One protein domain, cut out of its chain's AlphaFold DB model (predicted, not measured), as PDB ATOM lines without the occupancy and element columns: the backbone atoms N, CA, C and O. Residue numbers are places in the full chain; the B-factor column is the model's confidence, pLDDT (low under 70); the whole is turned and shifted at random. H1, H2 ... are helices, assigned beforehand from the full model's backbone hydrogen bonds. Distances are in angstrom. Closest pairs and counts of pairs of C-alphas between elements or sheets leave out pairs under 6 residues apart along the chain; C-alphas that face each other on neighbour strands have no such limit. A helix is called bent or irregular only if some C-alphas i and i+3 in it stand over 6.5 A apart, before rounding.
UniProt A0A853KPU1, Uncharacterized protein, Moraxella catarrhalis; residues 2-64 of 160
ATOM      1  N   GLN A   2     -34.391 -22.518 -32.930       48.59
ATOM      2  CA  GLN A   2     -35.219 -23.334 -32.014       48.59
ATOM      3  C   GLN A   2     -35.166 -24.846 -32.317       48.59
ATOM      4  O   GLN A   2     -35.438 -25.655 -31.441       48.59
ATOM      5  N   LEU A   3     -34.743 -25.241 -33.523       51.62
ATOM      6  CA  LEU A   3     -34.714 -26.645 -33.959       51.62
ATOM      7  C   LEU A   3     -33.465 -27.431 -33.514       51.62
ATOM      8  O   LEU A   3     -33.480 -28.653 -33.554       51.62
ATOM      9  N   LEU A   4     -32.397 -26.761 -33.060       50.84
ATOM     10  CA  LEU A   4     -31.160 -27.436 -32.624       50.84
ATOM     11  C   LEU A   4     -31.207 -27.896 -31.158       50.84
ATOM     12  O   LEU A   4     -30.520 -28.840 -30.788       50.84
ATOM     13  N   VAL A   5     -32.041 -27.262 -30.327       51.06
ATOM     14  CA  VAL A   5     -32.177 -27.586 -28.893       51.06
ATOM     15  C   VAL A   5     -33.168 -28.735 -28.653       51.06
ATOM     16  O   VAL A   5     -33.131 -29.381 -27.610       51.06
ATOM     17  N   ALA A   6     -34.012 -29.048 -29.639       51.12
ATOM     18  CA  ALA A   6     -34.971 -30.149 -29.561       51.12
ATOM     19  C   ALA A   6     -34.313 -31.547 -29.500       51.12
ATOM     20  O   ALA A   6     -34.982 -32.505 -29.127       51.12
ATOM     21  N   ASN A   7     -33.015 -31.664 -29.810       56.31
ATOM     22  CA  ASN A   7     -32.304 -32.945 -29.909       56.31
ATOM     23  C   ASN A   7     -31.449 -33.325 -28.679       56.31
ATOM     24  O   ASN A   7     -30.711 -34.300 -28.759       56.31
ATOM     25  N   VAL A   8     -31.514 -32.593 -27.553       60.94
ATOM     26  CA  VAL A   8     -30.699 -32.910 -26.352       60.94
ATOM     27  C   VAL A   8     -31.537 -33.490 -25.204       60.94
ATOM     28  O   VAL A   8     -31.270 -34.603 -24.770       60.94
ATOM     29  N   HIS A   9     -32.560 -32.776 -24.711       60.69
ATOM     30  CA  HIS A   9     -33.599 -33.327 -23.820       60.69
ATOM     31  C   HIS A   9     -34.740 -32.293 -23.647       60.69
ATOM     32  O   HIS A   9     -34.451 -31.146 -23.296       60.69
ATOM     33  N   PRO A  10     -36.029 -32.649 -23.821       68.38
ATOM     34  CA  PRO A  10     -37.159 -31.700 -23.838       68.38
ATOM     35  C   PRO A  10     -37.357 -30.856 -22.562       68.38
ATOM     36  O   PRO A  10     -38.006 -29.816 -22.615       68.38
ATOM     37  N   TRP A  11     -36.771 -31.246 -21.426       75.81
ATOM     38  CA  TRP A  11     -36.881 -30.503 -20.163       75.81
ATOM     39  C   TRP A  11     -35.878 -29.340 -20.034       75.81
ATOM     40  O   TRP A  11     -36.120 -28.398 -19.277       75.81
ATOM     41  N   LEU A  12     -34.773 -29.369 -20.792       76.62
ATOM     42  CA  LEU A  12     -33.709 -28.364 -20.693       76.62
ATOM     43  C   LEU A  12     -34.176 -26.982 -21.159       76.62
ATOM     44  O   LEU A  12     -33.780 -25.977 -20.578       76.62
ATOM     45  N   GLY A  13     -35.058 -26.911 -22.164       76.75
ATOM     46  CA  GLY A  13     -35.646 -25.642 -22.607       76.75
ATOM     47  C   GLY A  13     -36.457 -24.964 -21.499       76.75
ATOM     48  O   GLY A  13     -36.307 -23.765 -21.259       76.75
ATOM     49  N   THR A  14     -37.250 -25.746 -20.765       83.12
ATOM     50  CA  THR A  14     -38.027 -25.267 -19.616       83.12
ATOM     51  C   THR A  14     -37.113 -24.812 -18.481       83.12
ATOM     52  O   THR A  14     -37.299 -23.717 -17.951       83.12
ATOM     53  N   LEU A  15     -36.081 -25.598 -18.151       88.38
ATOM     54  CA  LEU A  15     -35.102 -25.234 -17.124       88.38
ATOM     55  C   LEU A  15     -34.386 -23.918 -17.464       88.38
ATOM     56  O   LEU A  15     -34.290 -23.028 -16.622       88.38
ATOM     57  N   MET A  16     -33.939 -23.758 -18.711       87.19
ATOM     58  CA  MET A  16     -33.271 -22.537 -19.168       87.19
ATOM     59  C   MET A  16     -34.196 -21.319 -19.118       87.19
ATOM     60  O   MET A  16     -33.754 -20.236 -18.736       87.19
ATOM     61  N   SER A  17     -35.487 -21.485 -19.428       88.56
ATOM     62  CA  SER A  17     -36.478 -20.416 -19.261       88.56
ATOM     63  C   SER A  17     -36.602 -19.982 -17.798       88.56
ATOM     64  O   SER A  17     -36.618 -18.782 -17.525       88.56
ATOM     65  N   PHE A  18     -36.646 -20.929 -16.854       92.94
ATOM     66  CA  PHE A  18     -36.670 -20.615 -15.421       92.94
ATOM     67  C   PHE A  18     -35.399 -19.897 -14.965       92.94
ATOM     68  O   PHE A  18     -35.490 -18.914 -14.234       92.94
ATOM     69  N   ILE A  19     -34.226 -20.340 -15.423       93.62
ATOM     70  CA  ILE A  19     -32.946 -19.709 -15.078       93.62
ATOM     71  C   ILE A  19     -32.894 -18.270 -15.601       93.62
ATOM     72  O   ILE A  19     -32.575 -17.353 -14.847       93.62
ATOM     73  N   ILE A  20     -33.244 -18.041 -16.870       91.44
ATOM     74  CA  ILE A  20     -33.267 -16.693 -17.458       91.44
ATOM     75  C   ILE A  20     -34.275 -15.805 -16.729       91.44
ATOM     76  O   ILE A  20     -33.956 -14.664 -16.399       91.44
ATOM     77  N   PHE A  21     -35.462 -16.329 -16.423       91.12
ATOM     78  CA  PHE A  21     -36.458 -15.604 -15.646       91.12
ATOM     79  C   PHE A  21     -35.927 -15.220 -14.258       91.12
ATOM     80  O   PHE A  21     -36.025 -14.057 -13.871       91.12
ATOM     81  N   ALA A  22     -35.295 -16.156 -13.544       94.75
ATOM     82  CA  ALA A  22     -34.689 -15.903 -12.241       94.75
ATOM     83  C   ALA A  22     -33.576 -14.845 -12.314       94.75
ATOM     84  O   ALA A  22     -33.524 -13.954 -11.468       94.75
ATOM     85  N   MET A  23     -32.727 -14.884 -13.348       94.19
ATOM     86  CA  MET A  23     -31.687 -13.871 -13.561       94.19
ATOM     87  C   MET A  23     -32.282 -12.477 -13.793       94.19
ATOM     88  O   MET A  23     -31.857 -11.518 -13.152       94.19
ATOM     89  N   ILE A  24     -33.291 -12.363 -14.665       91.94
ATOM     90  CA  ILE A  24     -33.970 -11.087 -14.938       91.94
ATOM     91  C   ILE A  24     -34.635 -10.558 -13.667       91.94
ATOM     92  O   ILE A  24     -34.504  -9.376 -13.346       91.94
ATOM     93  N   PHE A  25     -35.325 -11.425 -12.928       91.94
ATOM     94  CA  PHE A  25     -36.014 -11.054 -11.698       91.94
ATOM     95  C   PHE A  25     -35.040 -10.565 -10.621       91.94
ATOM     96  O   PHE A  25     -35.279  -9.531  -9.995       91.94
ATOM     97  N   ASN A  26     -33.900 -11.244 -10.469       94.50
ATOM     98  CA  ASN A  26     -32.833 -10.835  -9.561       94.50
ATOM     99  C   ASN A  26     -32.297  -9.430  -9.896       94.50
ATOM    100  O   ASN A  26     -32.188  -8.572  -9.017       94.50
ATOM    101  N   THR A  27     -32.019  -9.153 -11.175       94.50
ATOM    102  CA  THR A  27     -31.594  -7.814 -11.613       94.50
ATOM    103  C   THR A  27     -32.687  -6.769 -11.386       94.50
ATOM    104  O   THR A  27     -32.400  -5.676 -10.896       94.50
ATOM    105  N   ALA A  28     -33.941  -7.096 -11.705       92.56
ATOM    106  CA  ALA A  28     -35.062  -6.178 -11.564       92.56
ATOM    107  C   ALA A  28     -35.269  -5.756 -10.103       92.56
ATOM    108  O   ALA A  28     -35.320  -4.558  -9.834       92.56
ATOM    109  N   ILE A  29     -35.327  -6.702  -9.156       93.62
ATOM    110  CA  ILE A  29     -35.505  -6.388  -7.727       93.62
ATOM    111  C   ILE A  29     -34.406  -5.448  -7.233       93.62
ATOM    112  O   ILE A  29     -34.706  -4.435  -6.599       93.62
ATOM    113  N   SER A  30     -33.147  -5.761  -7.546       94.25
ATOM    114  CA  SER A  30     -32.002  -4.947  -7.130       94.25
ATOM    115  C   SER A  30     -32.114  -3.505  -7.641       94.25
ATOM    116  O   SER A  30     -31.918  -2.552  -6.880       94.25
ATOM    117  N   LEU A  31     -32.511  -3.324  -8.906       94.06
ATOM    118  CA  LEU A  31     -32.703  -2.002  -9.502       94.06
ATOM    119  C   LEU A  31     -33.904  -1.263  -8.910       94.06
ATOM    120  O   LEU A  31     -33.765  -0.092  -8.568       94.06
ATOM    121  N   TYR A  32     -35.054  -1.922  -8.745       93.94
ATOM    122  CA  TYR A  32     -36.240  -1.317  -8.129       93.94
ATOM    123  C   TYR A  32     -35.950  -0.833  -6.710       93.94
ATOM    124  O   TYR A  32     -36.267   0.308  -6.374       93.94
ATOM    125  N   TYR A  33     -35.287  -1.665  -5.906       93.12
ATOM    126  CA  TYR A  33     -34.866  -1.310  -4.556       93.12
ATOM    127  C   TYR A  33     -33.890  -0.127  -4.555       93.12
ATOM    128  O   TYR A  33     -34.114   0.863  -3.858       93.12
ATOM    129  N   SER A  34     -32.832  -0.197  -5.369       94.19
ATOM    130  CA  SER A  34     -31.808   0.851  -5.454       94.19
ATOM    131  C   SER A  34     -32.396   2.186  -5.907       94.19
ATOM    132  O   SER A  34     -32.060   3.238  -5.363       94.19
ATOM    133  N   LEU A  35     -33.305   2.151  -6.884       93.81
ATOM    134  CA  LEU A  35     -33.978   3.334  -7.401       93.81
ATOM    135  C   LEU A  35     -34.929   3.919  -6.350       93.81
ATOM    136  O   LEU A  35     -34.878   5.120  -6.090       93.81
ATOM    137  N   ALA A  36     -35.722   3.079  -5.681       93.25
ATOM    138  CA  ALA A  36     -36.595   3.511  -4.596       93.25
ATOM    139  C   ALA A  36     -35.804   4.155  -3.450       93.25
ATOM    140  O   ALA A  36     -36.148   5.261  -3.039       93.25
ATOM    141  N   LYS A  37     -34.701   3.536  -2.998       92.31
ATOM    142  CA  LYS A  37     -33.840   4.086  -1.937       92.31
ATOM    143  C   LYS A  37     -33.192   5.405  -2.355       92.31
ATOM    144  O   LYS A  37     -33.103   6.328  -1.548       92.31
ATOM    145  N   ARG A  38     -32.784   5.528  -3.623       91.56
ATOM    146  CA  ARG A  38     -32.211   6.771  -4.158       91.56
ATOM    147  C   ARG A  38     -33.204   7.931  -4.125       91.56
ATOM    148  O   ARG A  38     -32.800   9.046  -3.815       91.56
ATOM    149  N   PHE A  39     -34.477   7.688  -4.435       90.38
ATOM    150  CA  PHE A  39     -35.504   8.735  -4.411       90.38
ATOM    151  C   PHE A  39     -36.110   8.969  -3.020       90.38
ATOM    152  O   PHE A  39     -36.558  10.077  -2.737       90.38
ATOM    153  N   SER A  40     -36.125   7.962  -2.141       89.31
ATOM    154  CA  SER A  40     -36.689   8.091  -0.793       89.31
ATOM    155  C   SER A  40     -35.737   8.715   0.226       89.31
ATOM    156  O   SER A  40     -36.193   9.192   1.262       89.31
ATOM    157  N   GLY A  41     -34.423   8.677  -0.024       87.38
ATOM    158  CA  GLY A  41     -33.426   9.057   0.976       87.38
ATOM    159  C   GLY A  41     -33.539   8.174   2.223       87.38
ATOM    160  O   GLY A  41     -33.645   6.946   2.115       87.38
ATOM    161  N   ASP A  42     -33.544   8.792   3.404       85.12
ATOM    162  CA  ASP A  42     -33.642   8.086   4.692       85.12
ATOM    163  C   ASP A  42     -35.064   7.932   5.252       85.12
ATOM    164  O   ASP A  42     -35.264   7.363   6.321       85.12
ATOM    165  N   ASP A  43     -36.078   8.358   4.497       91.12
ATOM    166  CA  ASP A  43     -37.478   8.224   4.898       91.12
ATOM    167  C   ASP A  43     -38.048   6.844   4.510       91.12
ATOM    168  O   ASP A  43     -38.237   6.511   3.333       91.12
ATOM    169  N   ASN A  44     -38.361   6.039   5.530       87.75
ATOM    170  CA  ASN A  44     -38.876   4.679   5.369       87.75
ATOM    171  C   ASN A  44     -40.322   4.628   4.834       87.75
ATOM    172  O   ASN A  44     -40.715   3.656   4.186       87.75
ATOM    173  N   GLN A  45     -41.138   5.658   5.086       88.75
ATOM    174  CA  GLN A  45     -42.517   5.706   4.598       88.75
ATOM    175  C   GLN A  45     -42.541   6.062   3.110       88.75
ATOM    176  O   GLN A  45     -43.247   5.416   2.331       88.75
ATOM    177  N   ARG A  46     -41.710   7.024   2.690       89.88
ATOM    178  CA  ARG A  46     -41.538   7.377   1.269       89.88
ATOM    179  C   ARG A  46     -40.982   6.219   0.453       89.88
ATOM    180  O   ARG A  46     -41.451   5.992  -0.659       89.88
ATOM    181  N   PHE A  47     -40.037   5.459   1.009       92.81
ATOM    182  CA  PHE A  47     -39.463   4.285   0.348       92.81
ATOM    183  C   PHE A  47     -40.536   3.287  -0.103       92.81
ATOM    184  O   PHE A  47     -40.567   2.899  -1.271       92.81
ATOM    185  N   LYS A  48     -41.456   2.919   0.800       92.00
ATOM    186  CA  LYS A  48     -42.535   1.966   0.500       92.00
ATOM    187  C   LYS A  48     -43.434   2.467  -0.631       92.00
ATOM    188  O   LYS A  48     -43.708   1.715  -1.563       92.00
ATOM    189  N   TRP A  49     -43.849   3.733  -0.577       94.06
ATOM    190  CA  TRP A  49     -44.703   4.326  -1.610       94.06
ATOM    191  C   TRP A  49     -44.019   4.388  -2.978       94.06
ATOM    192  O   TRP A  49     -44.630   4.018  -3.978       94.06
ATOM    193  N   ILE A  50     -42.746   4.790  -3.027       94.44
ATOM    194  CA  ILE A  50     -41.977   4.854  -4.278       94.44
ATOM    195  C   ILE A  50     -41.776   3.454  -4.864       94.44
ATOM    196  O   ILE A  50     -41.942   3.269  -6.068       94.44
ATOM    197  N   LEU A  51     -41.461   2.460  -4.030       94.50
ATOM    198  CA  LEU A  51     -41.283   1.083  -4.485       94.50
ATOM    199  C   LEU A  51     -42.577   0.522  -5.093       94.50
ATOM    200  O   LEU A  51     -42.540  -0.044  -6.184       94.50
ATOM    201  N   ILE A  52     -43.722   0.726  -4.431       95.12
ATOM    202  CA  ILE A  52     -45.035   0.307  -4.949       95.12
ATOM    203  C   ILE A  52     -45.330   1.000  -6.283       95.12
ATOM    204  O   ILE A  52     -45.700   0.335  -7.249       95.12
ATOM    205  N   ALA A  53     -45.123   2.318  -6.363       95.06
ATOM    206  CA  ALA A  53     -45.341   3.077  -7.591       95.06
ATOM    207  C   ALA A  53     -44.469   2.560  -8.747       95.06
ATOM    208  O   ALA A  53     -44.967   2.359  -9.852       95.06
ATOM    209  N   LEU A  54     -43.190   2.281  -8.488       94.75
ATOM    210  CA  LEU A  54     -42.279   1.731  -9.488       94.75
ATOM    211  C   LEU A  54     -42.720   0.347  -9.986       94.75
ATOM    212  O   LEU A  54     -42.696   0.106 -11.192       94.75
ATOM    213  N   VAL A  55     -43.147  -0.544  -9.086       93.69
ATOM    214  CA  VAL A  55     -43.651  -1.877  -9.460       93.69
ATOM    215  C   VAL A  55     -44.912  -1.762 -10.316       93.69
ATOM    216  O   VAL A  55     -45.016  -2.444 -11.334       93.69
ATOM    217  N   LEU A  56     -45.841  -0.871  -9.957       95.31
ATOM    218  CA  LEU A  56     -47.050  -0.619 -10.748       95.31
ATOM    219  C   LEU A  56     -46.719  -0.088 -12.145       95.31
ATOM    220  O   LEU A  56     -47.258  -0.577 -13.135       95.31
ATOM    221  N   VAL A  57     -45.798   0.871 -12.241       92.75
ATOM    222  CA  VAL A  57     -45.328   1.407 -13.523       92.75
ATOM    223  C   VAL A  57     -44.707   0.293 -14.369       92.75
ATOM    224  O   VAL A  57     -45.103   0.106 -15.519       92.75
ATOM    225  N   GLY A  58     -43.798  -0.500 -13.794       89.56
ATOM    226  CA  GLY A  58     -43.179  -1.643 -14.463       89.56
ATOM    227  C   GLY A  58     -44.188  -2.683 -14.948       89.56
ATOM    228  O   GLY A  58     -44.064  -3.203 -16.058       89.56
ATOM    229  N   PHE A  59     -45.222  -2.941 -14.149       90.75
ATOM    230  CA  PHE A  59     -46.316  -3.832 -14.513       90.75
ATOM    231  C   PHE A  59     -47.094  -3.312 -15.729       90.75
ATOM    232  O   PHE A  59     -47.300  -4.060 -16.681       90.75
ATOM    233  N   VAL A  60     -47.446  -2.022 -15.760       91.25
ATOM    234  CA  VAL A  60     -48.119  -1.402 -16.917       91.25
ATOM    235  C   VAL A  60     -47.232  -1.442 -18.168       91.25
ATOM    236  O   VAL A  60     -47.701  -1.780 -19.255       91.25
ATOM    237  N   LEU A  61     -45.932  -1.168 -18.021       87.81
ATOM    238  CA  LEU A  61     -44.950  -1.242 -19.111       87.81
ATOM    239  C   LEU A  61     -44.784  -2.661 -19.679       87.81
ATOM    240  O   LEU A  61     -44.475  -2.801 -20.863       87.81
ATOM    241  N   SER A  62     -45.037  -3.705 -18.883       86.19
ATOM    242  CA  SER A  62     -44.994  -5.105 -19.332       86.19
ATOM    243  C   SER A  62     -45.993  -5.393 -20.464       86.19
ATOM    244  O   SER A  62     -45.704  -6.172 -21.374       86.19
ATOM    245  N   PHE A  63     -47.135  -4.693 -20.492       88.50
ATOM    246  CA  PHE A  63     -48.142  -4.843 -21.549       88.50
ATOM    247  C   PHE A  63     -47.735  -4.215 -22.892       88.50
ATOM    248  O   PHE A  63     -48.327  -4.536 -23.920       88.50
ATOM    249  N   ALA A  64     -46.712  -3.350 -22.930       83.81
ATOM    250  CA  ALA A  64     -46.293  -2.646 -24.147       83.81
ATOM    251  C   ALA A  64     -45.595  -3.550 -25.193       83.81
ATOM    252  O   ALA A  64     -45.319  -3.099 -26.308       83.81
TER     253      ALA A  64
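Overview. This is residues 2 to 64 of the 160 residues of an uncharacterized protein of Moraxella catarrhalis (UniProt A0A853KPU1). Look first for one long helix, H1, with a shorter helix, H2, folding back from its last end to make a lopsided V, a helical hairpin that closes at residues 41 to 43. At the other end of H1, residues 2 to 9 make a small hook, and much of H1, residues 14 to 27, stands free. The printed part has 63 residues with two named helices, H1 then H2, and no named strand, so its class is all helix. It is extended, a rod spanning 54 by 23 by 13 A, with a radius of gyration of the C-alphas of 17.4 A.

Along the chain. Find C-alpha 10 at (-37.159, -31.700, -23.838); from there H1, residues 10 to 40, runs 46.0 A to C-alpha 40 at (-36.689, 8.091, -0.793). H1 is neither bent nor irregular, but only just: C-alphas 10 and 13 are 6.4 A apart. H2, residues 44 to 62, covers 27.3 A and ends with C-alpha 62 at (-44.994, -5.105, -19.332).

Arrangement. Start from H1 and look at its residues 32 to 40, which alone touch H2. The closest C-alphas of the two helices, those of Ser 40 and Phe 47, are 4.8 A apart. The helices run opposite ways at a steep tilt of 42 degrees. In their backbones, 26 of 27 O i to N i+4 pairs in H1 and 14 of 15 in H2 are within hydrogen-bond range.

Size, cuts and confidence. The two farthest C-alphas, those of Asn 7 and Asp 43, are 54.2 A apart. The printed part has no cut, and the link from H1 to H2 is tight. Residues 59 to 64, of which 59 to 62 belong to H2, stand free. The mean pLDDT of the printed part is 85.6; look for values under 70 at residues 2 to 10.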